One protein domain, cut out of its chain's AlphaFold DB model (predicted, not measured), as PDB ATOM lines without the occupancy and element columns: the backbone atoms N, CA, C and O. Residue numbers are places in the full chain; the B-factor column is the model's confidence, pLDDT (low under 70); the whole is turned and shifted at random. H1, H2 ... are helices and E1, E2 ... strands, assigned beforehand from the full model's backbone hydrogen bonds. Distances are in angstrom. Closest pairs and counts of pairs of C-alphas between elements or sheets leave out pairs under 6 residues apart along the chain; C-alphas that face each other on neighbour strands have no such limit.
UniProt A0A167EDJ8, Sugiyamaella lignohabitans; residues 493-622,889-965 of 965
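This is residues 493 to 622 and 889 to 965 of the 965 residues of a protein of Sugiyamaella lignohabitans (UniProt A0A167EDJ8). Look for a strongly twisted sheet of five parallel strands with two long helices, H1 and H3, packed over one face; a second group, H4, H5 and H8, gathers round H7, which grazes the sheet. From the end of E1 a long loop, residues 501 to 521, runs far out and folds back to H1. The printed part has 207 residues, with eight named helices and five strands in the order E1 H1 H2 E2 H3 E3 H4 H5 H6 H7 E4 H8 E5; the sheet's order is E3 E2 E1 E4 E5 and the class is mixed, helices and strands. The whole is compact, with a radius of gyration of the C-alphas of 18.1 A and spans of 53 by 44 by 35 A.

Find C-alpha 495 at (245.961, -61.707, 41.858), where strand E1, residues 495 to 500, begins. The other strands are E2, 545 to 553, 25.6 A long, E3, 578 to 583, E4, 913 to 919, and E5, 951 to 955, ending at C-alpha 955 at (245.205, -36.432, 40.856). The long helices are H1, 522 to 536, 21.3 A; H3, 559 to 573, 21.0 A; H7, 895 to 909, 20.7 A; and H8, 931 to 944, 19.8 A. The short ones are H2, 541 to 544, H4, 590 to 595, H5, 606 to 610, and H6, 614 to 622.

Start at the sheet, whose edge strands are E3 and E5. Within hydrogen-bond range across the neighbour strands are N 549 and O 578 for E3 and E2, 2.8 A, N 499 and O 548 for E2 and E1, 2.8 A, N 500 and O 917 for E1 and E4, 2.8 A, and N 954 and O 918 for E4 and E5, 2.8 A. H1 and H3 are on the same face, two layers, helices on one face of a sheet: H1 lies over E1 and E4 at a height over the sheet of 7.4 A, H3 over E3 and E2 at 9.4 A. E1, H1 H2, E2, then E2, H3, E3, and E4, H8, E5 are strand-helix-strand units, parallel neighbour strands with helices between, each with a right-handed crossover. H2 only grazes the sheet, with residues 541 to 544, and H7 only grazes it, with residues 902 to 909. H7 is the hub: it touches H4, C-alphas of Ala 591 and Ile 901 closest at 5.0 A, at a shallow tilt of 17 degrees, opposite ways. It touches H8 through 940 to 944 alone, His 899 and Trp 944 having the closest C-alphas at 5.0 A, and H5 with 896 to 900 alone, Leu 610 and Ala 897 closest at 7.2 A. H6 is close to H5 but not clearly touching, 6.2 A between the C-alphas of Leu 610 and Trp 616. In H1 and H3 to H8 every O i to N i+4 pair is within hydrogen-bond range; H2 is too short for one.

The C-alphas of Thr 493 and Asn 512 are the two farthest apart, 57.0 A. Residues 623 to 888 are cut out, with 16.0 A between C-alphas 622 and 889. Of the links printed whole, E1 to H1 and E4 to H8 are long. Mean pLDDT of the printed part is 81.3; residue 493, 504 to 521, 602 to 603 and 959 to 965 are under 70.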
ATOM      1  N   THR A 493     247.482 -69.406  41.738       65.31
ATOM      2  CA  THR A 493     247.068 -68.152  41.094       65.31
ATOM      3  C   THR A 493     247.209 -66.952  42.033       65.31
ATOM      4  O   THR A 493     246.436 -66.798  42.981       65.31
ATOM      5  N   LYS A 494     248.165 -66.064  41.743       75.69
ATOM      6  CA  LYS A 494     248.258 -64.726  42.355       75.69
ATOM      7  C   LYS A 494     247.302 -63.756  41.663       75.69
ATOM      8  O   LYS A 494     247.125 -63.842  40.453       75.69
ATOM      9  N   GLY A 495     246.738 -62.817  42.421       84.56
ATOM     10  CA  GLY A 495     245.961 -61.707  41.858       84.56
ATOM     11  C   GLY A 495     246.856 -60.579  41.332       84.56
ATOM     12  O   GLY A 495     248.060 -60.554  41.598       84.56
ATOM     13  N   TYR A 496     246.272 -59.606  40.640       91.75
ATOM     14  CA  TYR A 496     247.010 -58.443  40.129       91.75
ATOM     15  C   TYR A 496     246.723 -57.160  40.925       91.75
ATOM     16  O   TYR A 496     245.649 -56.979  41.504       91.75
ATOM     17  N   ILE A 497     247.713 -56.269  40.967       94.00
ATOM     18  CA  ILE A 497     247.559 -54.853  41.318       94.00
ATOM     19  C   ILE A 497     247.811 -54.077  40.028       94.00
ATOM     20  O   ILE A 497     248.951 -54.023  39.559       94.00
ATOM     21  N   ASP A 498     246.755 -53.494  39.473       95.31
ATOM     22  CA  ASP A 498     246.785 -52.856  38.159       95.31
ATOM     23  C   ASP A 498     246.988 -51.347  38.276       95.31
ATOM     24  O   ASP A 498     246.270 -50.654  39.001       95.31
ATOM     25  N   LEU A 499     247.963 -50.827  37.533       95.19
ATOM     26  CA  LEU A 499     248.272 -49.406  37.445       95.19
ATOM     27  C   LEU A 499     247.973 -48.914  36.026       95.19
ATOM     28  O   LEU A 499     248.658 -49.317  35.089       95.19
ATOM     29  N   TYR A 500     247.006 -48.006  35.892       93.12
ATOM     30  CA  TYR A 500     246.641 -47.317  34.652       93.12
ATOM     31  C   TYR A 500     247.075 -45.840  34.723       93.12
ATOM     32  O   TYR A 500     246.278 -44.967  35.079       93.12
ATOM     33  N   PRO A 501     248.352 -45.518  34.437       88.56
ATOM     34  CA  PRO A 501     248.844 -44.146  34.435       88.56
ATOM     35  C   PRO A 501     248.478 -43.447  33.112       88.56
ATOM     36  O   PRO A 501     249.271 -43.375  32.177       88.56
ATOM     37  N   ILE A 502     247.250 -42.943  33.022       84.06
ATOM     38  CA  ILE A 502     246.729 -42.249  31.833       84.06
ATOM     39  C   ILE A 502     247.206 -40.785  31.831       84.06
ATOM     40  O   ILE A 502     247.397 -40.181  32.885       84.06
ATOM     41  N   GLN A 503     247.443 -40.189  30.659       73.19
ATOM     42  CA  GLN A 503     247.879 -38.791  30.558       73.19
ATOM     43  C   GLN A 503     246.695 -37.863  30.244       73.19
ATOM     44  O   GLN A 503     246.212 -37.823  29.117       73.19
ATOM     45  N   MET A 504     246.243 -37.082  31.231       63.50
ATOM     46  CA  MET A 504     245.097 -36.175  31.055       63.50
ATOM     47  C   MET A 504     245.495 -34.908  30.276       63.50
ATOM     48  O   MET A 504     246.307 -34.107  30.749       63.50
ATOM     49  N   SER A 505     244.966 -34.788  29.055       53.25
ATOM     50  CA  SER A 505     245.302 -33.855  27.955       53.25
ATOM     51  C   SER A 505     244.831 -32.389  28.000       53.25
ATOM     52  O   SER A 505     244.559 -31.842  26.936       53.25
ATOM     53  N   ALA A 506     244.663 -31.757  29.166       42.03
ATOM     54  CA  ALA A 506     243.956 -30.471  29.268       42.03
ATOM     55  C   ALA A 506     244.579 -29.326  28.426       42.03
ATOM     56  O   ALA A 506     245.619 -28.764  28.781       42.03
ATOM     57  N   GLN A 507     243.899 -28.936  27.341       43.56
ATOM     58  CA  GLN A 507     244.169 -27.694  26.609       43.56
ATOM     59  C   GLN A 507     243.488 -26.523  27.326       43.56
ATOM     60  O   GLN A 507     242.269 -26.524  27.495       43.56
ATOM     61  N   ILE A 508     244.259 -25.515  27.735       41.88
ATOM     62  CA  ILE A 508     243.720 -24.289  28.335       41.88
ATOM     63  C   ILE A 508     243.717 -23.205  27.260       41.88
ATOM     64  O   ILE A 508     244.775 -22.790  26.791       41.88
ATOM     65  N   VAL A 509     242.531 -22.749  26.862       43.38
ATOM     66  CA  VAL A 509     242.379 -21.579  25.988       43.38
ATOM     67  C   VAL A 509     242.342 -20.335  26.874       43.38
ATOM     68  O   VAL A 509     241.450 -20.203  27.708       43.38
ATOM     69  N   ASP A 510     243.313 -19.436  26.711       41.28
ATOM     70  CA  ASP A 510     243.321 -18.145  27.406       41.28
ATOM     71  C   ASP A 510     242.156 -17.265  26.918       41.28
ATOM     72  O   ASP A 510     241.722 -17.381  25.771       41.28
ATOM     73  N   GLU A 511     241.700 -16.305  27.733       48.12
ATOM     74  CA  GLU A 511     240.569 -15.402  27.410       48.12
ATOM     75  C   GLU A 511     240.732 -14.630  26.079       48.12
ATOM     76  O   GLU A 511     239.754 -14.168  25.496       48.12
ATOM     77  N   ASN A 512     241.962 -14.527  25.565       44.03
ATOM     78  CA  ASN A 512     242.297 -13.916  24.275       44.03
ATOM     79  C   ASN A 512     242.203 -14.884  23.070       44.03
ATOM     80  O   ASN A 512     242.625 -14.526  21.970       44.03
ATOM     81  N   GLY A 513     241.717 -16.116  23.256       38.53
ATOM     82  CA  GLY A 513     241.634 -17.146  22.209       38.53
ATOM     83  C   GLY A 513     242.973 -17.803  21.849       38.53
ATOM     84  O   GLY A 513     243.059 -18.516  20.850       38.53
ATOM     85  N   ALA A 514     244.026 -17.571  22.637       34.59
ATOM     86  CA  ALA A 514     245.316 -18.227  22.466       34.59
ATOM     87  C   ALA A 514     245.309 -19.607  23.144       34.59
ATOM     88  O   ALA A 514     244.875 -19.739  24.287       34.59
ATOM     89  N   MET A 515     245.821 -20.631  22.457       41.25
ATOM     90  CA  MET A 515     246.071 -21.942  23.063       41.25
ATOM     91  C   MET A 515     247.266 -21.838  24.015       41.25
ATOM     92  O   MET A 515     248.413 -21.738  23.572       41.25
ATOM     93  N   SER A 516     246.992 -21.840  25.317       34.22
ATOM     94  CA  SER A 516     248.011 -21.829  26.363       34.22
ATOM     95  C   SER A 516     248.586 -23.230  26.591       34.22
ATOM     96  O   SER A 516     248.034 -24.242  26.157       34.22
ATOM     97  N   ALA A 517     249.763 -23.293  27.216       36.50
ATOM     98  CA  ALA A 517     250.632 -24.466  27.137       36.50
ATOM     99  C   ALA A 517     250.024 -25.755  27.733       36.50
ATOM    100  O   ALA A 517     249.573 -25.777  28.877       36.50
ATOM    101  N   LEU A 518     250.128 -26.848  26.966       40.34
ATOM    102  CA  LEU A 518     249.734 -28.214  27.327       40.34
ATOM    103  C   LEU A 518     250.319 -28.647  28.687       40.34
ATOM    104  O   LEU A 518     251.518 -28.920  28.800       40.34
ATOM    105  N   SER A 519     249.475 -28.755  29.714       47.28
ATOM    106  CA  SER A 519     249.882 -29.160  31.064       47.28
ATOM    107  C   SER A 519     249.908 -30.689  31.202       47.28
ATOM    108  O   SER A 519     248.989 -31.331  31.706       47.28
ATOM    109  N   THR A 520     251.001 -31.310  30.749       54.16
ATOM    110  CA  THR A 520     251.185 -32.769  30.846       54.16
ATOM    111  C   THR A 520     251.253 -33.227  32.309       54.16
ATOM    112  O   THR A 520     252.237 -32.954  32.998       54.16
ATOM    113  N   ASN A 521     250.242 -33.972  32.769       66.56
ATOM    114  CA  ASN A 521     250.053 -34.424  34.161       66.56
ATOM    115  C   ASN A 521     251.021 -35.551  34.620       66.56
ATOM    116  O   ASN A 521     250.617 -36.562  35.200       66.56
ATOM    117  N   PHE A 522     252.326 -35.384  34.378       78.31
ATOM    118  CA  PHE A 522     253.383 -36.358  34.691       78.31
ATOM    119  C   PHE A 522     253.534 -36.655  36.197       78.31
ATOM    120  O   PHE A 522     253.879 -37.775  36.585       78.31
ATOM    121  N   ASP A 523     253.218 -35.693  37.064       83.25
ATOM    122  CA  ASP A 523     253.238 -35.897  38.518       83.25
ATOM    123  C   ASP A 523     252.162 -36.896  38.967       83.25
ATOM    124  O   ASP A 523     252.409 -37.735  39.835       83.25
ATOM    125  N   THR A 524     251.003 -36.905  38.296       87.75
ATOM    126  CA  THR A 524     249.953 -37.910  38.524       87.75
ATOM    127  C   THR A 524     250.388 -39.286  38.006       87.75
ATOM    128  O   THR A 524     250.256 -40.280  38.720       87.75
ATOM    129  N   TYR A 525     250.991 -39.339  36.810       87.75
ATOM    130  CA  TYR A 525     251.562 -40.562  36.225       87.75
ATOM    131  C   TYR A 525     252.581 -41.217  37.179       87.75
ATOM    132  O   TYR A 525     252.530 -42.419  37.444       87.75
ATOM    133  N   THR A 526     253.498 -40.423  37.740       87.00
ATOM    134  CA  THR A 526     254.523 -40.920  38.672       87.00
ATOM    135  C   THR A 526     253.977 -41.240  40.065       87.00
ATOM    136  O   THR A 526     254.449 -42.204  40.673       87.00
ATOM    137  N   LEU A 527     252.956 -40.526  40.556       89.31
ATOM    138  CA  LEU A 527     252.278 -40.856  41.815       89.31
ATOM    139  C   LEU A 527     251.562 -42.217  41.745       89.31
ATOM    140  O   LEU A 527     251.685 -43.004  42.682       89.31
ATOM    141  N   ILE A 528     250.875 -42.524  40.636       92.62
ATOM    142  CA  ILE A 528     250.230 -43.831  40.399       92.62
ATOM    143  C   ILE A 528     251.262 -44.965  40.491       92.62
ATOM    144  O   ILE A 528     251.088 -45.903  41.274       92.62
ATOM    145  N   LEU A 529     252.377 -44.843  39.757       91.94
ATOM    146  CA  LEU A 529     253.461 -45.831  39.782       91.94
ATOM    147  C   LEU A 529     254.060 -46.013  41.185       91.94
ATOM    148  O   LEU A 529     254.274 -47.144  41.628       91.94
ATOM    149  N   GLN A 530     254.297 -44.917  41.911       89.69
ATOM    150  CA  GLN A 530     254.849 -44.978  43.264       89.69
ATOM    151  C   GLN A 530     253.887 -45.596  44.278       89.69
ATOM    152  O   GLN A 530     254.322 -46.419  45.079       89.69
ATOM    153  N   LEU A 531     252.600 -45.240  44.272       92.31
ATOM    154  CA  LEU A 531     251.636 -45.784  45.234       92.31
ATOM    155  C   LEU A 531     251.413 -47.288  45.025       92.31
ATOM    156  O   LEU A 531     251.417 -48.038  46.005       92.31
ATOM    157  N   GLY A 532     251.346 -47.743  43.770       92.62
ATOM    158  CA  GLY A 532     251.337 -49.167  43.430       92.62
ATOM    159  C   GLY A 532     252.590 -49.905  43.915       92.62
ATOM    160  O   GLY A 532     252.490 -50.922  44.606       92.62
ATOM    161  N   ALA A 533     253.780 -49.361  43.636       91.75
ATOM    162  CA  ALA A 533     255.046 -49.931  44.100       91.75
ATOM    163  C   ALA A 533     255.147 -49.971  45.638       91.75
ATOM    164  O   ALA A 533     255.561 -50.978  46.216       91.75
ATOM    165  N   ILE A 534     254.726 -48.906  46.325       92.38
ATOM    166  CA  ILE A 534     254.722 -48.823  47.790       92.38
ATOM    167  C   ILE A 534     253.780 -49.875  48.383       92.38
ATOM    168  O   ILE A 534     254.207 -50.599  49.288       92.38
ATOM    169  N   LEU A 535     252.564 -50.036  47.844       92.75
ATOM    170  CA  LEU A 535     251.638 -51.095  48.254       92.75
ATOM    171  C   LEU A 535     252.259 -52.486  48.049       92.75
ATOM    172  O   LEU A 535     252.305 -53.280  48.988       92.75
ATOM    173  N   HIS A 536     252.832 -52.749  46.871       92.00
ATOM    174  CA  HIS A 536     253.500 -54.014  46.552       92.00
ATOM    175  C   HIS A 536     254.723 -54.306  47.448       92.00
ATOM    176  O   HIS A 536     255.068 -55.465  47.658       92.00
ATOM    177  N   THR A 537     255.362 -53.304  48.067       90.44
ATOM    178  CA  THR A 537     256.417 -53.557  49.073       90.44
ATOM    179  C   THR A 537     255.906 -53.961  50.465       90.44
ATOM    180  O   THR A 537     256.715 -54.349  51.311       90.44
ATOM    181  N   VAL A 538     254.595 -53.917  50.733       90.19
ATOM    182  CA  VAL A 538     254.016 -54.424  51.988       90.19
ATOM    183  C   VAL A 538     254.018 -55.967  51.961       90.19
ATOM    184  O   VAL A 538     253.497 -56.545  51.008       90.19
ATOM    185  N   PRO A 539     254.533 -56.678  52.991       88.19
ATOM    186  CA  PRO A 539     254.764 -58.133  52.922       88.19
ATOM    187  C   PRO A 539     253.542 -59.020  52.645       88.19
ATOM    188  O   PRO A 539     253.714 -60.154  52.210       88.19
ATOM    189  N   VAL A 540     252.332 -58.526  52.923       85.50
ATOM    190  CA  VAL A 540     251.062 -59.209  52.621       85.50
ATOM    191  C   VAL A 540     250.760 -59.120  51.122       85.50
ATOM    192  O   VAL A 540     250.541 -60.131  50.463       85.50
ATOM    193  N   TRP A 541     250.842 -57.915  50.557       89.44
ATOM    194  CA  TRP A 541     250.576 -57.671  49.143       89.44
ATOM    195  C   TRP A 541     251.643 -58.321  48.251       89.44
ATOM    196  O   TRP A 541     251.279 -58.997  47.293       89.44
ATOM    197  N   LYS A 542     252.929 -58.235  48.633       88.81
ATOM    198  CA  LYS A 542     254.077 -58.810  47.899       88.81
ATOM    199  C   LYS A 542     254.028 -60.328  47.681       88.81
ATOM    200  O   LYS A 542     254.682 -60.846  46.782       88.81
ATOM    201  N   LYS A 543     253.345 -61.065  48.559       86.12
ATOM    202  CA  LYS A 543     253.253 -62.531  48.462       86.12
ATOM    203  C   LYS A 543     252.121 -62.970  47.541       86.12
ATOM    204  O   LYS A 543     252.308 -63.886  46.744       86.12
ATOM    205  N   ASN A 544     250.975 -62.311  47.677       86.44
ATOM    206  CA  ASN A 544     249.710 -62.731  47.084       86.44
ATOM    207  C   ASN A 544     249.429 -62.091  45.716       86.44
ATOM    208  O   ASN A 544     248.553 -62.585  45.010       86.44
ATOM    209  N   HIS A 545     250.154 -61.029  45.338       89.75
ATOM    210  CA  HIS A 545     249.888 -60.280  44.110       89.75
ATOM    211  C   HIS A 545     251.132 -60.018  43.263       89.75
ATOM    212  O   HIS A 545     252.256 -60.008  43.767       89.75
ATOM    213  N   ILE A 546     250.893 -59.748  41.981       92.38
ATOM    214  CA  ILE A 546     251.861 -59.231  41.012       92.38
ATOM    215  C   ILE A 546     251.484 -57.780  40.678       92.38
ATOM    216  O   ILE A 546     250.305 -57.438  40.610       92.38
ATOM    217  N   LEU A 547     252.482 -56.909  40.506       94.38
ATOM    218  CA  LEU A 547     252.276 -55.516  40.105       94.38
ATOM    219  C   LEU A 547     252.318 -55.417  38.576       94.38
ATOM    220  O   LEU A 547     253.314 -55.823  37.977       94.38
ATOM    221  N   ARG A 548     251.272 -54.862  37.960       95.00
ATOM    222  CA  ARG A 548     251.127 -54.752  36.503       95.00
ATOM    223  C   ARG A 548     250.838 -53.303  36.109       95.00
ATOM    224  O   ARG A 548     249.994 -52.640  36.704       95.00
ATOM    225  N   VAL A 549     251.572 -52.794  35.127       94.81
ATOM    226  CA  VAL A 549     251.399 -51.458  34.542       94.81
ATOM    227  C   VAL A 549     250.731 -51.634  33.191       94.81
ATOM    228  O   VAL A 549     251.328 -52.207  32.279       94.81
ATOM    229  N   VAL A 550     249.502 -51.144  33.075       93.31
ATOM    230  CA  VAL A 550     248.699 -51.223  31.857       93.31
ATOM    231  C   VAL A 550     248.621 -49.839  31.224       93.31
ATOM    232  O   VAL A 550     248.174 -48.873  31.840       93.31
ATOM    233  N   VAL A 551     249.063 -49.743  29.976       90.75
ATOM    234  CA  VAL A 551     248.955 -48.543  29.137       90.75
ATOM    235  C   VAL A 551     248.296 -48.951  27.822       90.75
ATOM    236  O   VAL A 551     248.326 -50.122  27.444       90.75
ATOM    237  N   PHE A 552     247.668 -48.008  27.131       89.00
ATOM    238  CA  PHE A 552     247.048 -48.240  25.833       89.00
ATOM    239  C   PHE A 552     247.612 -47.289  24.778       89.00
ATOM    240  O   PHE A 552     248.076 -46.193  25.095       89.00
ATOM    241  N   VAL A 553     247.549 -47.730  23.528       87.12
ATOM    242  CA  VAL A 553     247.836 -46.956  22.322       87.12
ATOM    243  C   VAL A 553     246.668 -47.088  21.355       87.12
ATOM    244  O   VAL A 553     245.944 -48.087  21.377       87.12
ATOM    245  N   GLU A 554     246.474 -46.086  20.507       83.88
ATOM    246  CA  GLU A 554     245.429 -46.123  19.487       83.88
ATOM    247  C   GLU A 554     245.756 -47.157  18.397       83.88
ATOM    248  O   GLU A 554     244.985 -48.100  18.198       83.88
ATOM    249  N   PHE A 555     246.941 -47.036  17.786       85.06
ATOM    250  CA  PHE A 555     247.391 -47.842  16.649       85.06
ATOM    251  C   PHE A 555     248.439 -48.897  17.030       85.06
ATOM    252  O   PHE A 555     249.274 -48.698  17.913       85.06
ATOM    253  N   GLY A 556     248.447 -50.016  16.298       82.25
ATOM    254  CA  GLY A 556     249.339 -51.152  16.561       82.25
ATOM    255  C   GLY A 556     250.836 -50.863  16.381       82.25
ATOM    256  O   GLY A 556     251.664 -51.570  16.952       82.25
ATOM    257  N   GLU A 557     251.192 -49.824  15.624       84.56
ATOM    258  CA  GLU A 557     252.585 -49.447  15.349       84.56
ATOM    259  C   GLU A 557     253.289 -48.852  16.583       84.56
ATOM    260  O   GLU A 557     254.467 -49.126  16.823       84.56
ATOM    261  N   ASP A 558     252.556 -48.115  17.427       85.62
ATOM    262  CA  ASP A 558     253.101 -47.471  18.630       85.62
ATOM    263  C   ASP A 558     253.414 -48.461  19.765       85.62
ATOM    264  O   ASP A 558     254.220 -48.153  20.648       85.62
ATOM    265  N   VAL A 559     252.821 -49.664  19.747       87.25
ATOM    266  CA  VAL A 559     252.877 -50.654  20.844       87.25
ATOM    267  C   VAL A 559     254.314 -50.922  21.303       87.25
ATOM    268  O   VAL A 559     254.616 -50.839  22.494       87.25
ATOM    269  N   ALA A 560     255.224 -51.206  20.366       88.81
ATOM    270  CA  ALA A 560     256.616 -51.545  20.677       88.81
ATOM    271  C   ALA A 560     257.444 -50.333  21.151       88.81
ATOM    272  O   ALA A 560     258.379 -50.484  21.947       88.81
ATOM    273  N   SER A 561     257.094 -49.129  20.687       88.44
ATOM    274  CA  SER A 561     257.709 -47.869  21.118       88.44
ATOM    275  C   SER A 561     257.332 -47.561  22.569       88.44
ATOM    276  O   SER A 561     258.198 -47.348  23.424       88.44
ATOM    277  N   GLU A 562     256.039 -47.642  22.878       86.56
ATOM    278  CA  GLU A 562     255.496 -47.369  24.205       86.56
ATOM    279  C   GLU A 562     255.902 -48.426  25.237       86.56
ATOM    280  O   GLU A 562     256.316 -48.068  26.341       86.56
ATOM    281  N   GLU A 563     255.914 -49.714  24.880       90.94
ATOM    282  CA  GLU A 563     256.402 -50.773  25.770       90.94
ATOM    283  C   GLU A 563     257.874 -50.533  26.165       90.94
ATOM    284  O   GLU A 563     258.243 -50.619  27.341       90.94
ATOM    285  N   SER A 564     258.707 -50.135  25.195       89.81
ATOM    286  CA  SER A 564     260.112 -49.770  25.417       89.81
ATOM    287  C   SER A 564     260.251 -48.517  26.295       89.81
ATOM    288  O   SER A 564     261.068 -48.493  27.222       89.81
ATOM    289  N   ARG A 565     259.422 -47.490  26.056       87.25
ATOM    290  CA  ARG A 565     259.373 -46.244  26.842       87.25
ATOM    291  C   ARG A 565     259.008 -46.510  28.305       87.25
ATOM    292  O   ARG A 565     259.636 -45.946  29.205       87.25
ATOM    293  N   ILE A 566     258.022 -47.374  28.551       88.94
ATOM    294  CA  ILE A 566     257.538 -47.722  29.893       88.94
ATOM    295  C   ILE A 566     258.573 -48.570  30.638       88.94
ATOM    296  O   ILE A 566     258.896 -48.242  31.781       88.94
ATOM    297  N   LYS A 567     259.162 -49.594  30.001       91.62
ATOM    298  CA  LYS A 567     260.236 -50.411  30.602       91.62
ATOM    299  C   LYS A 567     261.416 -49.545  31.062       91.62
ATOM    300  O   LYS A 567     261.846 -49.655  32.208       91.62
ATOM    301  N   LEU A 568     261.866 -48.611  30.221       90.62
ATOM    302  CA  LEU A 568     262.953 -47.673  30.530       90.62
ATOM    303  C   LEU A 568     262.595 -46.686  31.662       90.62
ATOM    304  O   LEU A 568     263.461 -46.288  32.445       90.62
ATOM    305  N   LEU A 569     261.324 -46.289  31.786       87.56
ATOM    306  CA  LEU A 569     260.840 -45.477  32.908       87.56
ATOM    307  C   LEU A 569     260.807 -46.279  34.222       87.56
ATOM    308  O   LEU A 569     261.262 -45.778  35.252       87.56
ATOM    309  N   LEU A 570     260.316 -47.518  34.189       90.69
ATOM    310  CA  LEU A 570     260.259 -48.406  35.354       90.69
ATOM    311  C   LEU A 570     261.657 -48.797  35.852       90.69
ATOM    312  O   LEU A 570     261.888 -48.783  37.060       90.69
ATOM    313  N   GLU A 571     262.611 -49.034  34.946       90.69
ATOM    314  CA  GLU A 571     264.024 -49.253  35.276       90.69
ATOM    315  C   GLU A 571     264.622 -48.048  36.025       90.69
ATOM    316  O   GLU A 571     265.180 -48.204  37.115       90.69
ATOM    317  N   LYS A 572     264.429 -46.826  35.502       87.38
ATOM    318  CA  LYS A 572     264.874 -45.579  36.156       87.38
ATOM    319  C   LYS A 572     264.246 -45.372  37.538       87.38
ATOM    320  O   LYS A 572     264.923 -44.881  38.440       87.38
ATOM    321  N   LEU A 573     262.978 -45.749  37.712       85.44
ATOM    322  CA  LEU A 573     262.260 -45.691  38.992       85.44
ATOM    323  C   LEU A 573     262.537 -46.902  39.906       85.44
ATOM    324  O   LEU A 573     262.118 -46.895  41.062       85.44
ATOM    325  N   ARG A 574     263.253 -47.926  39.416       89.50
ATOM    326  CA  ARG A 574     263.516 -49.218  40.085       89.50
ATOM    327  C   ARG A 574     262.247 -49.985  40.486       89.50
ATOM    328  O   ARG A 574     262.255 -50.752  41.451       89.50
ATOM    329  N   ILE A 575     261.161 -49.798  39.741       91.44
ATOM    330  CA  ILE A 575     259.885 -50.480  39.968       91.44
ATOM    331  C   ILE A 575     259.877 -51.769  39.146       91.44
ATOM    332  O   ILE A 575     259.870 -51.728  37.922       91.44
ATOM    333  N   ASN A 576     259.861 -52.920  39.821       91.06
ATOM    334  CA  ASN A 576     259.621 -54.203  39.165       91.06
ATOM    335  C   ASN A 576     258.105 -54.427  39.039       91.06
ATOM    336  O   ASN A 576     257.425 -54.611  40.054       91.06
ATOM    337  N   ALA A 577     257.609 -54.368  37.805       93.38
ATOM    338  CA  ALA A 577     256.225 -54.600  37.420       93.38
ATOM    339  C   ALA A 577     256.173 -55.191  36.003       93.38
ATOM    340  O   ALA A 577     257.042 -54.907  35.175       93.38
ATOM    341  N   GLU A 578     255.144 -55.982  35.718       93.69
ATOM    342  CA  GLU A 578     254.841 -56.445  34.363       93.69
ATOM    343  C   GLU A 578     254.273 -55.283  33.538       93.69
ATOM    344  O   GLU A 578     253.516 -54.467  34.061       93.69
ATOM    345  N   VAL A 579     254.641 -55.182  32.258       93.62
ATOM    346  CA  VAL A 579     254.165 -54.121  31.355       93.62
ATOM    347  C   VAL A 579     253.203 -54.730  30.347       93.62
ATOM    348  O   VAL A 579     253.571 -55.659  29.633       93.62
ATOM    349  N   LEU A 580     251.990 -54.188  30.281       92.06
ATOM    350  CA  LEU A 580     250.972 -54.548  29.302       92.06
ATOM    351  C   LEU A 580     250.660 -53.310  28.455       92.06
ATOM    352  O   LEU A 580     250.240 -52.286  28.995       92.06
ATOM    353  N   VAL A 581     250.861 -53.400  27.140       90.50
ATOM    354  CA  VAL A 581     250.469 -52.344  26.195       90.50
ATOM    355  C   VAL A 581     249.319 -52.855  25.338       90.50
ATOM    356  O   VAL A 581     249.473 -53.806  24.576       90.50
ATOM    357  N   LEU A 582     248.152 -52.240  25.508       89.06
ATOM    358  CA  LEU A 582     246.928 -52.554  24.777       89.06
ATOM    359  C   LEU A 582     246.836 -51.698  23.509       89.06
ATOM    360  O   LEU A 582     247.182 -50.523  23.533       89.06
ATOM    361  N   CYS A 583     246.327 -52.266  22.420       87.62
ATOM    362  CA  CYS A 583     246.033 -51.537  21.187       87.62
ATOM    363  C   CYS A 583     244.514 -51.408  21.039       87.62
ATOM    364  O   CYS A 583     243.816 -52.424  21.061       87.62
ATOM    365  N   LEU A 584     243.999 -50.185  20.892       84.75
ATOM    366  CA  LEU A 584     242.559 -49.947  20.764       84.75
ATOM    367  C   LEU A 584     242.031 -50.427  19.403       84.75
ATOM    368  O   LEU A 584     241.057 -51.176  19.368       84.75
ATOM    369  N   SER A 585     242.740 -50.125  18.308       81.75
ATOM    370  CA  SER A 585     242.385 -50.539  16.936       81.75
ATOM    371  C   SER A 585     242.572 -52.041  16.636       81.75
ATOM    372  O   SER A 585     242.617 -52.445  15.475       81.75
ATOM    373  N   ALA A 586     242.750 -52.885  17.659       77.38
ATOM    374  CA  ALA A 586     242.994 -54.321  17.507       77.38
ATOM    375  C   ALA A 586     241.706 -55.173  17.471       77.38
ATOM    376  O   ALA A 586     241.787 -56.395  17.586       77.38
ATOM    377  N   GLY A 587     240.518 -54.566  17.365       72.25
ATOM    378  CA  GLY A 587     239.238 -55.285  17.297       72.25
ATOM    379  C   GLY A 587     238.692 -55.816  18.628       72.25
ATOM    380  O   GLY A 587     237.569 -56.312  18.654       72.25
ATOM    381  N   ASN A 588     239.448 -55.717  19.727       79.06
ATOM    382  CA  ASN A 588     239.047 -56.268  21.030       79.06
ATOM    383  C   ASN A 588     238.069 -55.358  21.798       79.06
ATOM    384  O   ASN A 588     237.180 -55.848  22.494       79.06
ATOM    385  N   VAL A 589     238.219 -54.034  21.694       83.75
ATOM    386  CA  VAL A 589     237.415 -53.069  22.465       83.75
ATOM    387  C   VAL A 589     236.149 -52.714  21.681       83.75
ATOM    388  O   VAL A 589     236.140 -51.790  20.869       83.75
ATOM    389  N   CYS A 590     235.066 -53.452  21.929       83.94
ATOM    390  CA  CYS A 590     233.768 -53.288  21.264       83.94
ATOM    391  C   CYS A 590     233.260 -51.838  21.285       83.94
ATOM    392  O   CYS A 590     232.684 -51.368  20.302       83.94
ATOM    393  N   ALA A 591     233.496 -51.111  22.382       84.75
ATOM    394  CA  ALA A 591     233.150 -49.697  22.483       84.75
ATOM    395  C   ALA A 591     233.922 -48.812  21.484       84.75
ATOM    396  O   ALA A 591     233.311 -47.972  20.829       84.75
ATOM    397  N   TYR A 592     235.233 -49.024  21.315       86.06
ATOM    398  CA  TYR A 592     236.070 -48.280  20.361       86.06
ATOM    399  C   TYR A 592     235.617 -48.537  18.918       86.06
ATOM    400  O   TYR A 592     235.358 -47.606  18.157       86.06
ATOM    401  N   GLU A 593     235.417 -49.810  18.578       84.19
ATOM    402  CA  GLU A 593     234.954 -50.270  17.263       84.19
ATOM    403  C   GLU A 593     233.579 -49.702  16.868       84.19
ATOM    404  O   GLU A 593     233.332 -49.390  15.701       84.19
ATOM    405  N   THR A 594     232.692 -49.526  17.850       84.06
ATOM    406  CA  THR A 594     231.367 -48.916  17.666       84.06
ATOM    407  C   THR A 594     231.457 -47.390  17.547       84.06
ATOM    408  O   THR A 594     230.801 -46.788  16.697       84.06
ATOM    409  N   ILE A 595     232.263 -46.740  18.396       83.94
ATOM    410  CA  ILE A 595     232.318 -45.274  18.500       83.94
ATOM    411  C   ILE A 595     233.135 -44.649  17.364       83.94
ATOM    412  O   ILE A 595     232.686 -43.652  16.799       83.94
ATOM    413  N   ILE A 596     234.278 -45.230  16.985       82.50
ATOM    414  CA  ILE A 596     235.186 -44.685  15.958       82.50
ATOM    415  C   ILE A 596     234.948 -45.330  14.591       82.50
ATOM    416  O   ILE A 596     234.602 -44.627  13.644       82.50
ATOM    417  N   HIS A 597     235.032 -46.658  14.483       79.44
ATOM    418  CA  HIS A 597     234.861 -47.352  13.197       79.44
ATOM    419  C   HIS A 597     233.390 -47.591  12.798       79.44
ATOM    420  O   HIS A 597     233.123 -48.213  11.771       79.44
ATOM    421  N   GLY A 598     232.426 -47.106  13.592       74.31
ATOM    422  CA  GLY A 598     230.997 -47.121  13.254       74.31
ATOM    423  C   GLY A 598     230.377 -48.516  13.117       74.31
ATOM    424  O   GLY A 598     229.309 -48.650  12.518       74.31
ATOM    425  N   LYS A 599     231.030 -49.564  13.638       79.56
ATOM    426  CA  LYS A 599     230.520 -50.941  13.566       79.56
ATOM    427  C   LYS A 599     229.234 -51.075  14.401       79.56
ATOM    428  O   LYS A 599     229.093 -50.390  15.414       79.56
ATOM    429  N   PRO A 600     228.276 -51.933  14.002       74.69
ATOM    430  CA  PRO A 600     226.997 -52.046  14.698       74.69
ATOM    431  C   PRO A 600     227.186 -52.545  16.138       74.69
ATOM    432  O   PRO A 600     227.826 -53.577  16.360       74.69
ATOM    433  N   ASP A 601     226.590 -51.835  17.104       74.81
ATOM    434  CA  ASP A 601     226.672 -52.163  18.534       74.81
ATOM    435  C   ASP A 601     226.049 -53.537  18.815       74.81
ATOM    436  O   ASP A 601     224.850 -53.682  19.057       74.81
ATOM    437  N   THR A 602     226.898 -54.561  18.814       65.50
ATOM    438  CA  THR A 602     226.512 -55.965  19.016       65.50
ATOM    439  C   THR A 602     226.086 -56.236  20.471       65.50
ATOM    440  O   THR A 602     225.522 -57.284  20.772       65.50
ATOM    441  N   SER A 603     226.331 -55.286  21.383       67.69
ATOM    442  CA  SER A 603     226.017 -55.383  22.813       67.69
ATOM    443  C   SER A 603     224.788 -54.569  23.240       67.69
ATOM    444  O   SER A 603     224.240 -54.791  24.323       67.69
ATOM    445  N   GLY A 604     224.382 -53.584  22.432       75.38
ATOM    446  CA  GLY A 604     223.425 -52.542  22.814       75.38
ATOM    447  C   GLY A 604     223.860 -51.714  24.033       75.38
ATOM    448  O   GLY A 604     223.002 -51.120  24.693       75.38
ATOM    449  N   ARG A 605     225.152 -51.730  24.398       79.81
ATOM    450  CA  ARG A 605     225.713 -51.047  25.574       79.81
ATOM    451  C   ARG A 605     226.099 -49.607  25.252       79.81
ATOM    452  O   ARG A 605     225.783 -48.720  26.036       79.81
ATOM    453  N   VAL A 606     226.736 -49.361  24.108       81.31
ATOM    454  CA  VAL A 606     227.167 -48.018  23.692       81.31
ATOM    455  C   VAL A 606     225.943 -47.154  23.414       81.31
ATOM    456  O   VAL A 606     225.813 -46.071  23.978       81.31
ATOM    457  N   HIS A 607     224.986 -47.672  22.639       80.00
ATOM    458  CA  HIS A 607     223.754 -46.945  22.328       80.00
ATOM    459  C   HIS A 607     222.869 -46.704  23.571       80.00
ATOM    460  O   HIS A 607     222.125 -45.733  23.603       80.00
ATOM    461  N   ARG A 608     222.989 -47.515  24.634       80.69
ATOM    462  CA  ARG A 608     222.302 -47.274  25.922       80.69
ATOM    463  C   ARG A 608     222.972 -46.201  26.784       80.69
ATOM    464  O   ARG A 608     222.286 -45.565  27.572       80.69
ATOM    465  N   LEU A 609     224.291 -46.036  26.680       80.31
ATOM    466  CA  LEU A 609     225.075 -45.136  27.540       80.31
ATOM    467  C   LEU A 609     225.299 -43.750  26.920       80.31
ATOM    468  O   LEU A 609     225.437 -42.780  27.661       80.31
ATOM    469  N   LEU A 610     225.319 -43.669  25.585       81.62
ATOM    470  CA  LEU A 610     225.476 -42.426  24.820       81.62
ATOM    471  C   LEU A 610     224.200 -42.014  24.060       81.62
ATOM    472  O   LEU A 610     224.175 -40.965  23.431       81.62
ATOM    473  N   GLY A 611     223.129 -42.817  24.088       73.38
ATOM    474  CA  GLY A 611     221.911 -42.589  23.288       73.38
ATOM    475  C   GLY A 611     221.124 -41.311  23.603       73.38
ATOM    476  O   GLY A 611     220.274 -40.925  22.806       73.38
ATOM    477  N   GLU A 612     221.404 -40.665  24.736       74.50
ATOM    478  CA  GLU A 612     220.824 -39.373  25.132       74.50
ATOM    479  C   GLU A 612     221.777 -38.185  24.863       74.50
ATOM    480  O   GLU A 612     221.381 -37.037  25.049       74.50
ATOM    481  N   ASP A 613     223.016 -38.432  24.413       78.69
ATOM    482  CA  ASP A 613     224.012 -37.386  24.152       78.69
ATOM    483  C   ASP A 613     223.860 -36.793  22.745       78.69
ATOM    484  O   ASP A 613     224.002 -37.494  21.741       78.69
ATOM    485  N   GLU A 614     223.660 -35.476  22.666       77.12
ATOM    486  CA  GLU A 614     223.477 -34.715  21.416       77.12
ATOM    487  C   GLU A 614     224.597 -34.996  20.392       77.12
ATOM    488  O   GLU A 614     224.318 -35.366  19.253       77.12
ATOM    489  N   TRP A 615     225.861 -34.972  20.831       83.31
ATOM    490  CA  TRP A 615     227.039 -35.318  20.016       83.31
ATOM    491  C   TRP A 615     226.980 -36.729  19.404       83.31
ATOM    492  O   TRP A 615     227.422 -36.939  18.275       83.31
ATOM    493  N   TRP A 616     226.448 -37.718  20.132       82.75
ATOM    494  CA  TRP A 616     226.364 -39.096  19.638       82.75
ATOM    495  C   TRP A 616     225.236 -39.249  18.618       82.75
ATOM    496  O   TRP A 616     225.406 -39.956  17.624       82.75
ATOM    497  N   ILE A 617     224.119 -38.546  18.825       81.75
ATOM    498  CA  ILE A 617     223.010 -38.475  17.868       81.75
ATOM    499  C   ILE A 617     223.490 -37.819  16.562       81.75
ATOM    500  O   ILE A 617     223.323 -38.413  15.495       81.75
ATOM    501  N   GLU A 618     224.176 -36.671  16.637       79.94
ATOM    502  CA  GLU A 618     224.769 -36.008  15.465       79.94
ATOM    503  C   GLU A 618     225.794 -36.904  14.744       79.94
ATOM    504  O   GLU A 618     225.787 -36.990  13.515       79.94
ATOM    505  N   LEU A 619     226.651 -37.627  15.480       81.44
ATOM    506  CA  LEU A 619     227.622 -38.554  14.887       81.44
ATOM    507  C   LEU A 619     226.946 -39.751  14.190       81.44
ATOM    508  O   LEU A 619     227.444 -40.232  13.169       81.44
ATOM    509  N   GLN A 620     225.812 -40.235  14.708       79.62
ATOM    510  CA  GLN A 620     225.018 -41.272  14.043       79.62
ATOM    511  C   GLN A 620     224.322 -40.741  12.776       79.62
ATOM    512  O   GLN A 620     224.337 -41.435  11.758       79.62
ATOM    513  N   GLU A 621     223.789 -39.514  12.788       77.38
ATOM    514  CA  GLU A 621     223.170 -38.875  11.613       77.38
ATOM    515  C   GLU A 621     224.198 -38.529  10.515       77.38
ATOM    516  O   GLU A 621     223.958 -38.753   9.324       77.38
ATOM    517  N   ALA A 622     225.396 -38.080  10.896       74.31
ATOM    518  CA  ALA A 622     226.511 -37.868   9.970       74.31
ATOM    519  C   ALA A 622     226.958 -39.176   9.283       74.31
ATOM    520  O   ALA A 622     227.295 -39.184   8.098       74.31
ATOM    521  N   SER A 889     239.975 -39.698  15.701       78.88
ATOM    522  CA  SER A 889     240.848 -40.243  16.751       78.88
ATOM    523  C   SER A 889     240.134 -40.264  18.106       78.88
ATOM    524  O   SER A 889     239.314 -39.400  18.424       78.88
ATOM    525  N   PHE A 890     240.530 -41.203  18.965       80.56
ATOM    526  CA  PHE A 890     240.202 -41.266  20.385       80.56
ATOM    527  C   PHE A 890     240.346 -39.907  21.084       80.56
ATOM    528  O   PHE A 890     239.582 -39.601  21.996       80.56
ATOM    529  N   ASN A 891     241.303 -39.085  20.650       75.75
ATOM    530  CA  ASN A 891     241.633 -37.786  21.241       75.75
ATOM    531  C   ASN A 891     240.620 -36.670  20.924       75.75
ATOM    532  O   ASN A 891     240.561 -35.670  21.644       75.75
ATOM    533  N   ASP A 892     239.827 -36.849  19.864       74.81
ATOM    534  CA  ASP A 892     238.787 -35.919  19.411       74.81
ATOM    535  C   ASP A 892     237.404 -36.239  20.013       74.81
ATOM    536  O   ASP A 892     236.433 -35.517  19.786       74.81
ATOM    537  N   LEU A 893     237.306 -37.320  20.798       78.06
ATOM    538  CA  LEU A 893     236.082 -37.751  21.469       78.06
ATOM    539  C   LEU A 893     235.803 -36.948  22.760       78.06
ATOM    540  O   LEU A 893     236.734 -36.672  23.521       78.06
ATOM    541  N   PRO A 894     234.528 -36.670  23.099       80.31
ATOM    542  CA  PRO A 894     234.154 -36.134  24.408       80.31
ATOM    543  C   PRO A 894     234.492 -37.093  25.560       80.31
ATOM    544  O   PRO A 894     234.396 -38.316  25.412       80.31
ATOM    545  N   ALA A 895     234.785 -36.545  26.746       77.75
ATOM    546  CA  ALA A 895     235.177 -37.305  27.941       77.75
ATOM    547  C   ALA A 895     234.263 -38.506  28.251       77.75
ATOM    548  O   ALA A 895     234.748 -39.590  28.565       77.75
ATOM    549  N   LYS A 896     232.940 -38.342  28.117       81.75
ATOM    550  CA  LYS A 896     231.950 -39.401  28.373       81.75
ATOM    551  C   LYS A 896     232.098 -40.585  27.404       81.75
ATOM    552  O   LYS A 896     232.087 -41.732  27.842       81.75
ATOM    553  N   ALA A 897     232.333 -40.329  26.115       83.12
ATOM    554  CA  ALA A 897     232.607 -41.374  25.125       83.12
ATOM    555  C   ALA A 897     233.970 -42.050  25.374       83.12
ATOM    556  O   ALA A 897     234.070 -43.280  25.341       83.12
ATOM    557  N   GLN A 898     234.996 -41.266  25.723       85.62
ATOM    558  CA  GLN A 898     236.307 -41.781  26.137       85.62
ATOM    559  C   GLN A 898     236.205 -42.683  27.382       85.62
ATOM    560  O   GLN A 898     236.859 -43.727  27.446       85.62
ATOM    561  N   HIS A 899     235.342 -42.336  28.345       88.19
ATOM    562  CA  HIS A 899     235.077 -43.149  29.533       88.19
ATOM    563  C   HIS A 899     234.424 -44.497  29.198       88.19
ATOM    564  O   HIS A 899     234.812 -45.500  29.793       88.19
ATOM    565  N   VAL A 900     233.493 -44.565  28.235       87.88
ATOM    566  CA  VAL A 900     232.893 -45.845  27.795       87.88
ATOM    567  C   VAL A 900     233.958 -46.773  27.199       87.88
ATOM    568  O   VAL A 900     234.024 -47.945  27.572       87.88
ATOM    569  N   ILE A 901     234.823 -46.250  26.321       87.88
ATOM    570  CA  ILE A 901     235.906 -47.013  25.674       87.88
ATOM    571  C   ILE A 901     236.874 -47.589  26.709       87.88
ATOM    572  O   ILE A 901     237.188 -48.780  26.692       87.88
ATOM    573  N   LEU A 902     237.337 -46.747  27.632       88.88
ATOM    574  CA  LEU A 902     238.340 -47.145  28.613       88.88
ATOM    575  C   LEU A 902     237.750 -48.026  29.724       88.88
ATOM    576  O   LEU A 902     238.433 -48.938  30.186       88.88
ATOM    577  N   ASN A 903     236.473 -47.859  30.079       91.12
ATOM    578  CA  ASN A 903     235.776 -48.799  30.956       91.12
ATOM    579  C   ASN A 903     235.614 -50.191  30.315       91.12
ATOM    580  O   ASN A 903     235.795 -51.191  31.007       91.12
ATOM    581  N   ASP A 904     235.295 -50.278  29.018       88.38
ATOM    582  CA  ASP A 904     235.216 -51.550  28.281       88.38
ATOM    583  C   ASP A 904     236.587 -52.252  28.256       88.38
ATOM    584  O   ASP A 904     236.721 -53.391  28.705       88.38
ATOM    585  N   MET A 905     237.640 -51.521  27.874       89.44
ATOM    586  CA  MET A 905     239.033 -51.987  27.896       89.44
ATOM    587  C   MET A 905     239.478 -52.497  29.285       89.44
ATOM    588  O   MET A 905     240.066 -53.580  29.393       89.44
ATOM    589  N   MET A 906     239.188 -51.755  30.363       90.25
ATOM    590  CA  MET A 906     239.514 -52.180  31.731       90.25
ATOM    591  C   MET A 906     238.688 -53.393  32.172       90.25
ATOM    592  O   MET A 906     239.235 -54.300  32.794       90.25
ATOM    593  N   ASN A 907     237.397 -53.464  31.829       88.75
ATOM    594  CA  ASN A 907     236.548 -54.606  32.186       88.75
ATOM    595  C   ASN A 907     236.964 -55.896  31.470       88.75
ATOM    596  O   ASN A 907     236.739 -56.986  31.993       88.75
ATOM    597  N   GLN A 908     237.602 -55.804  30.301       86.38
ATOM    598  CA  GLN A 908     238.222 -56.956  29.647       86.38
ATOM    599  C   GLN A 908     239.538 -57.377  30.327       86.38
ATOM    600  O   GLN A 908     239.770 -58.571  30.506       86.38
ATOM    601  N   THR A 909     240.367 -56.412  30.741       86.25
ATOM    602  CA  THR A 909     241.771 -56.632  31.151       86.25
ATOM    603  C   THR A 909     241.968 -56.896  32.651       86.25
ATOM    604  O   THR A 909     242.853 -57.662  33.044       86.25
ATOM    605  N   SER A 910     241.160 -56.269  33.508       87.06
ATOM    606  CA  SER A 910     241.407 -56.167  34.956       87.06
ATOM    607  C   SER A 910     240.632 -57.179  35.809       87.06
ATOM    608  O   SER A 910     240.572 -57.020  37.025       87.06
ATOM    609  N   LYS A 911     240.021 -58.218  35.218       83.06
ATOM    610  CA  LYS A 911     239.105 -59.141  35.929       83.06
ATOM    611  C   LYS A 911     239.737 -59.839  37.139       83.06
ATOM    612  O   LYS A 911     239.081 -59.982  38.164       83.06
ATOM    613  N   ASP A 912     241.017 -60.192  37.041       83.38
ATOM    614  CA  ASP A 912     241.788 -60.863  38.101       83.38
ATOM    615  C   ASP A 912     242.524 -59.871  39.037       83.38
ATOM    616  O   ASP A 912     243.457 -60.239  39.762       83.38
ATOM    617  N   SER A 913     242.161 -58.583  38.991       87.88
ATOM    618  CA  SER A 913     242.828 -57.511  39.743       87.88
ATOM    619  C   SER A 913     242.099 -57.189  41.040       87.88
ATOM    620  O   SER A 913     240.892 -56.973  41.057       87.88
ATOM    621  N   VAL A 914     242.849 -57.109  42.140       89.38
ATOM    622  CA  VAL A 914     242.295 -56.911  43.491       89.38
ATOM    623  C   VAL A 914     242.141 -55.425  43.830       89.38
ATOM    624  O   VAL A 914     241.205 -55.046  44.530       89.38
ATOM    625  N   VAL A 915     243.035 -54.572  43.316       92.50
ATOM    626  CA  VAL A 915     242.936 -53.106  43.391       92.50
ATOM    627  C   VAL A 915     243.463 -52.494  42.094       92.50
ATOM    628  O   VAL A 915     244.506 -52.919  41.594       92.50
ATOM    629  N   ILE A 916     242.768 -51.470  41.591       94.50
ATOM    630  CA  ILE A 916     243.184 -50.669  40.433       94.50
ATOM    631  C   ILE A 916     243.571 -49.252  40.886       94.50
ATOM    632  O   ILE A 916     242.836 -48.605  41.632       94.50
ATOM    633  N   PHE A 917     244.696 -48.735  40.395       95.00
ATOM    634  CA  PHE A 917     245.058 -47.319  40.484       95.00
ATOM    635  C   PHE A 917     244.942 -46.675  39.101       95.00
ATOM    636  O   PHE A 917     245.554 -47.149  38.148       95.00
ATOM    637  N   SER A 918     244.189 -45.581  38.992       93.31
ATOM    638  CA  SER A 918     243.957 -44.843  37.742       93.31
ATOM    639  C   SER A 918     244.025 -43.332  37.988       93.31
ATOM    640  O   SER A 918     244.083 -42.881  39.132       93.31
ATOM    641  N   THR A 919     244.011 -42.522  36.935       91.19
ATOM    642  CA  THR A 919     243.869 -41.062  37.036       91.19
ATOM    643  C   THR A 919     242.448 -40.618  37.361       91.19
ATOM    644  O   THR A 919     241.486 -41.159  36.821       91.19
ATOM    645  N   LEU A 920     242.338 -39.561  38.162       89.94
ATOM    646  CA  LEU A 920     241.137 -38.754  38.352       89.94
ATOM    647  C   LEU A 920     241.140 -37.588  37.337       89.94
ATOM    648  O   LEU A 920     242.056 -36.757  37.406       89.94
ATOM    649  N   PRO A 921     240.162 -37.478  36.414       86.69
ATOM    650  CA  PRO A 921     239.918 -36.218  35.714       86.69
ATOM    651  C   PRO A 921     239.508 -35.141  36.728       86.69
ATOM    652  O   PRO A 921     238.731 -35.412  37.640       86.69
ATOM    653  N   ALA A 922     240.032 -33.925  36.586       84.19
ATOM    654  CA  ALA A 922     239.611 -32.799  37.418       84.19
ATOM    655  C   ALA A 922     238.267 -32.226  36.914       84.19
ATOM    656  O   ALA A 922     238.077 -32.162  35.696       84.19
ATOM    657  N   PRO A 923     237.357 -31.785  37.806       87.50
ATOM    658  CA  PRO A 923     236.159 -31.044  37.415       87.50
ATOM    659  C   PRO A 923     236.535 -29.664  36.851       87.50
ATOM    660  O   PRO A 923     237.633 -29.153  37.097       87.50
ATOM    661  N   SER A 924     235.622 -29.041  36.103       83.06
ATOM    662  CA  SER A 924     235.822 -27.677  35.607       83.06
ATOM    663  C   SER A 924     235.693 -26.653  36.753       83.06
ATOM    664  O   SER A 924     234.912 -26.857  37.684       83.06
ATOM    665  N   PRO A 925     236.440 -25.531  36.745       83.31
ATOM    666  CA  PRO A 925     236.360 -24.554  37.833       83.31
ATOM    667  C   PRO A 925     234.959 -23.935  37.963       83.31
ATOM    668  O   PRO A 925     234.546 -23.108  37.151       83.31
ATOM    669  N   GLY A 926     234.243 -24.283  39.032       85.31
ATOM    670  CA  GLY A 926     232.880 -23.844  39.301       85.31
ATOM    671  C   GLY A 926     231.780 -24.886  39.098       85.31
ATOM    672  O   GLY A 926     230.638 -24.509  39.363       85.31
ATOM    673  N   THR A 927     232.082 -26.137  38.711       88.12
ATOM    674  CA  THR A 927     231.090 -27.229  38.572       88.12
ATOM    675  C   THR A 927     230.146 -27.296  39.784       88.12
ATOM    676  O   THR A 927     228.929 -27.365  39.627       88.12
ATOM    677  N   HIS A 928     230.684 -27.161  41.005       89.50
ATOM    678  CA  HIS A 928     229.936 -27.194  42.274       89.50
ATOM    679  C   HIS A 928     228.778 -26.181  42.411       89.50
ATOM    680  O   HIS A 928     228.013 -26.254  43.376       89.50
ATOM    681  N   LYS A 929     228.679 -25.183  41.521       90.75
ATOM    682  CA  LYS A 929     227.630 -24.147  41.540       90.75
ATOM    683  C   LYS A 929     226.322 -24.615  40.905       90.75
ATOM    684  O   LYS A 929     225.277 -24.057  41.230       90.75
ATOM    685  N   SER A 930     226.389 -25.599  40.011       91.50
ATOM    686  CA  SER A 930     225.247 -26.185  39.315       91.50
ATOM    687  C   SER A 930     225.063 -27.625  39.789       91.50
ATOM    688  O   SER A 930     226.016 -28.406  39.797       91.50
ATOM    689  N   GLU A 931     223.851 -27.986  40.225       89.69
ATOM    690  CA  GLU A 931     223.575 -29.372  40.630       89.69
ATOM    691  C   GLU A 931     223.638 -30.311  39.421       89.69
ATOM    692  O   GLU A 931     224.202 -31.391  39.544       89.69
ATOM    693  N   ASP A 932     223.174 -29.874  38.245       88.12
ATOM    694  CA  ASP A 932     223.198 -30.687  37.026       88.12
ATOM    695  C   ASP A 932     224.626 -30.915  36.493       88.12
ATOM    696  O   ASP A 932     224.975 -32.056  36.214       88.12
ATOM    697  N   GLU A 933     225.495 -29.893  36.457       87.00
ATOM    698  CA  GLU A 933     226.915 -30.073  36.069       87.00
ATOM    699  C   GLU A 933     227.665 -30.961  37.081       87.00
ATOM    700  O   GLU A 933     228.501 -31.792  36.716       87.00
ATOM    701  N   SER A 934     227.352 -30.814  38.376       90.06
ATOM    702  CA  SER A 934     227.936 -31.653  39.428       90.06
ATOM    703  C   SER A 934     227.455 -33.104  39.338       90.06
ATOM    704  O   SER A 934     228.238 -34.017  39.601       90.06
ATOM    705  N   LEU A 935     226.194 -33.332  38.955       89.69
ATOM    706  CA  LEU A 935     225.651 -34.662  38.681       89.69
ATOM    707  C   LEU A 935     226.301 -35.273  37.437       89.69
ATOM    708  O   LEU A 935     226.781 -36.396  37.531       89.69
ATOM    709  N   GLU A 936     226.403 -34.537  36.327       86.81
ATOM    710  CA  GLU A 936     227.041 -35.001  35.085       86.81
ATOM    711  C   GLU A 936     228.489 -35.461  35.331       86.81
ATOM    712  O   GLU A 936     228.884 -36.551  34.913       86.81
ATOM    713  N   TYR A 937     229.270 -34.683  36.090       89.38
ATOM    714  CA  TYR A 937     230.632 -35.054  36.477       89.38
ATOM    715  C   TYR A 937     230.681 -36.357  37.302       89.38
ATOM    716  O   TYR A 937     231.519 -37.224  37.034       89.38
ATOM    717  N   VAL A 938     229.780 -36.544  38.275       90.00
ATOM    718  CA  VAL A 938     229.745 -37.770  39.098       90.00
ATOM    719  C   VAL A 938     229.191 -38.971  38.323       90.00
ATOM    720  O   VAL A 938     229.729 -40.065  38.467       90.00
ATOM    721  N   GLU A 939     228.188 -38.792  37.463       88.69
ATOM    722  CA  GLU A 939     227.664 -39.836  36.568       88.69
ATOM    723  C   GLU A 939     228.748 -40.293  35.577       88.69
ATOM    724  O   GLU A 939     228.972 -41.494  35.406       88.69
ATOM    725  N   SER A 940     229.511 -39.352  35.013       87.06
ATOM    726  CA  SER A 940     230.653 -39.622  34.133       87.06
ATOM    727  C   SER A 940     231.789 -40.379  34.847       87.06
ATOM    728  O   SER A 940     232.402 -41.277  34.262       87.06
ATOM    729  N   LEU A 941     232.033 -40.106  36.136       89.00
ATOM    730  CA  LEU A 941     232.947 -40.899  36.969       89.00
ATOM    731  C   LEU A 941     232.364 -42.256  37.417       89.00
ATOM    732  O   LEU A 941     233.120 -43.223  37.568       89.00
ATOM    733  N   GLU A 942     231.052 -42.366  37.652       89.38
ATOM    734  CA  GLU A 942     230.418 -43.645  37.992       89.38
ATOM    735  C   GLU A 942     230.518 -44.610  36.806       89.38
ATOM    736  O   GLU A 942     230.897 -45.764  37.026       89.38
ATOM    737  N   LEU A 943     230.281 -44.094  35.591       87.81
ATOM    738  CA  LEU A 943     230.457 -44.736  34.286       87.81
ATOM    739  C   LEU A 943     231.899 -45.217  34.060       87.81
ATOM    740  O   LEU A 943     232.110 -46.388  33.743       87.81
ATOM    741  N   TRP A 944     232.895 -44.351  34.287       86.94
ATOM    742  CA  TRP A 944     234.315 -44.730  34.245       86.94
ATOM    743  C   TRP A 944     234.606 -45.939  35.140       86.94
ATOM    744  O   TRP A 944     235.203 -46.929  34.718       86.94
ATOM    745  N   CYS A 945     234.133 -45.879  36.387       87.94
ATOM    746  CA  CYS A 945     234.344 -46.920  37.384       87.94
ATOM    747  C   CYS A 945     233.231 -47.994  37.389       87.94
ATOM    748  O   CYS A 945     232.947 -48.552  38.457       87.94
ATOM    749  N   GLN A 946     232.504 -48.225  36.288       86.69
ATOM    750  CA  GLN A 946     231.371 -49.156  36.292       86.69
ATOM    751  C   GLN A 946     231.847 -50.617  36.232       86.69
ATOM    752  O   GLN A 946     232.679 -50.967  35.398       86.69
ATOM    753  N   ASP A 947     231.308 -51.452  37.126       85.06
ATOM    754  CA  ASP A 947     231.505 -52.911  37.224       85.06
ATOM    755  C   ASP A 947     232.954 -53.405  37.430       85.06
ATOM    756  O   ASP A 947     233.206 -54.606  37.504       85.06
ATOM    757  N   LEU A 948     233.892 -52.478  37.649       88.94
ATOM    758  CA  LEU A 948     235.305 -52.754  37.914       88.94
ATOM    759  C   LEU A 948     235.600 -53.123  39.389       88.94
ATOM    760  O   LEU A 948     234.831 -52.764  40.292       88.94
ATOM    761  N   PRO A 949     236.744 -53.793  39.654       89.56
ATOM    762  CA  PRO A 949     237.310 -53.983  40.995       89.56
ATOM    763  C   PRO A 949     237.540 -52.677  41.787       89.56
ATOM    764  O   PRO A 949     237.522 -51.589  41.200       89.56
ATOM    765  N   PRO A 950     237.809 -52.755  43.111       92.38
ATOM    766  CA  PRO A 950     238.085 -51.592  43.958       92.38
ATOM    767  C   PRO A 950     239.147 -50.662  43.355       92.38
ATOM    768  O   PRO A 950     240.283 -51.071  43.101       92.38
ATOM    769  N   MET A 951     238.779 -49.401  43.122       92.88
ATOM    770  CA  MET A 951     239.582 -48.460  42.336       92.88
ATOM    771  C   MET A 951     239.912 -47.195  43.126       92.88
ATOM    772  O   MET A 951     239.048 -46.631  43.803       92.88
ATOM    773  N   ILE A 952     241.153 -46.721  42.986       94.81
ATOM    774  CA  ILE A 952     241.580 -45.391  43.427       94.81
ATOM    775  C   ILE A 952     241.895 -44.524  42.210       94.81
ATOM    776  O   ILE A 952     242.835 -44.801  41.465       94.81
ATOM    777  N   LEU A 953     241.128 -43.448  42.053       94.25
ATOM    778  CA  LEU A 953     241.389 -42.373  41.103       94.25
ATOM    779  C   LEU A 953     242.321 -41.342  41.752       94.25
ATOM    780  O   LEU A 953     242.017 -40.850  42.837       94.25
ATOM    781  N   LEU A 954     243.438 -41.007  41.110       93.00
ATOM    782  CA  LEU A 954     244.478 -40.118  41.637       93.00
ATOM    783  C   LEU A 954     244.633 -38.844  40.799       93.00
ATOM    784  O   LEU A 954     244.692 -38.914  39.574       93.00
ATOM    785  N   HIS A 955     244.781 -37.698  41.463       91.06
ATOM    786  CA  HIS A 955     245.205 -36.432  40.856       91.06
ATOM    787  C   HIS A 955     246.368 -35.828  41.650       91.06
ATOM    788  O   HIS A 955     246.357 -35.832  42.883       91.06
ATOM    789  N   SER A 956     247.370 -35.291  40.956       87.06
ATOM    790  CA  SER A 956     248.564 -34.693  41.555       87.06
ATOM    791  C   SER A 956     249.021 -33.455  40.790       87.06
ATOM    792  O   SER A 956     249.169 -33.493  39.570       87.06
ATOM    793  N   GLN A 957     249.297 -32.387  41.542       76.31
ATOM    794  CA  GLN A 957     249.831 -31.107  41.057       76.31
ATOM    795  C   GLN A 957     251.237 -30.813  41.622       76.31
ATOM    796  O   GLN A 957     251.676 -29.664  41.645       76.31
ATOM    797  N   SER A 958     251.917 -31.820  42.181       72.38
ATOM    798  CA  SER A 958     253.182 -31.631  42.900       72.38
ATOM    799  C   SER A 958     254.161 -32.766  42.621       72.38
ATOM    800  O   SER A 958     253.792 -33.936  42.693       72.38
ATOM    801  N   MET A 959     255.423 -32.435  42.337       66.00
ATOM    802  CA  MET A 959     256.406 -33.429  41.902       66.00
ATOM    803  C   MET A 959     256.735 -34.443  43.002       66.00
ATOM    804  O   MET A 959     257.334 -34.109  44.025       66.00
ATOM    805  N   THR A 960     256.381 -35.708  42.764       60.44
ATOM    806  CA  THR A 960     256.453 -36.790  43.762       60.44
ATOM    807  C   THR A 960     257.726 -37.640  43.683       60.44
ATOM    808  O   THR A 960     257.895 -38.548  44.492       60.44
ATOM    809  N   VAL A 961     258.609 -37.418  42.701       55.44
ATOM    810  CA  VAL A 961     259.641 -38.388  42.267       55.44
ATOM    811  C   VAL A 961     260.685 -38.728  43.345       55.44
ATOM    812  O   VAL A 961     261.716 -38.065  43.487       55.44
ATOM    813  N   THR A 962     260.471 -39.840  44.050       51.81
ATOM    814  CA  THR A 962     261.479 -40.429  44.939       51.81
ATOM    815  C   THR A 962     262.462 -41.299  44.160       51.81
ATOM    816  O   THR A 962     262.080 -42.142  43.357       51.81
ATOM    817  N   THR A 963     263.757 -41.150  44.446       44.06
ATOM    818  CA  THR A 963     264.824 -42.029  43.922       44.06
ATOM    819  C   THR A 963     265.207 -43.137  44.916       44.06
ATOM    820  O   THR A 963     266.301 -43.696  44.841       44.06
ATOM    821  N   ALA A 964     264.347 -43.395  45.908       38.75
ATOM    822  CA  ALA A 964     264.608 -44.260  47.058       38.75
ATOM    823  C   ALA A 964     263.313 -44.965  47.510       38.75
ATOM    824  O   ALA A 964     262.646 -44.514  48.452       38.75
ATOM    825  N   LEU A 965     262.972 -46.055  46.813       36.50
ATOM    826  CA  LEU A 965     261.879 -46.994  47.108       36.50
ATOM    827  C   LEU A 965     262.398 -48.282  47.773       36.50
ATOM    828  O   LEU A 965     263.517 -48.702  47.406       36.50
TER     829      LEU A 965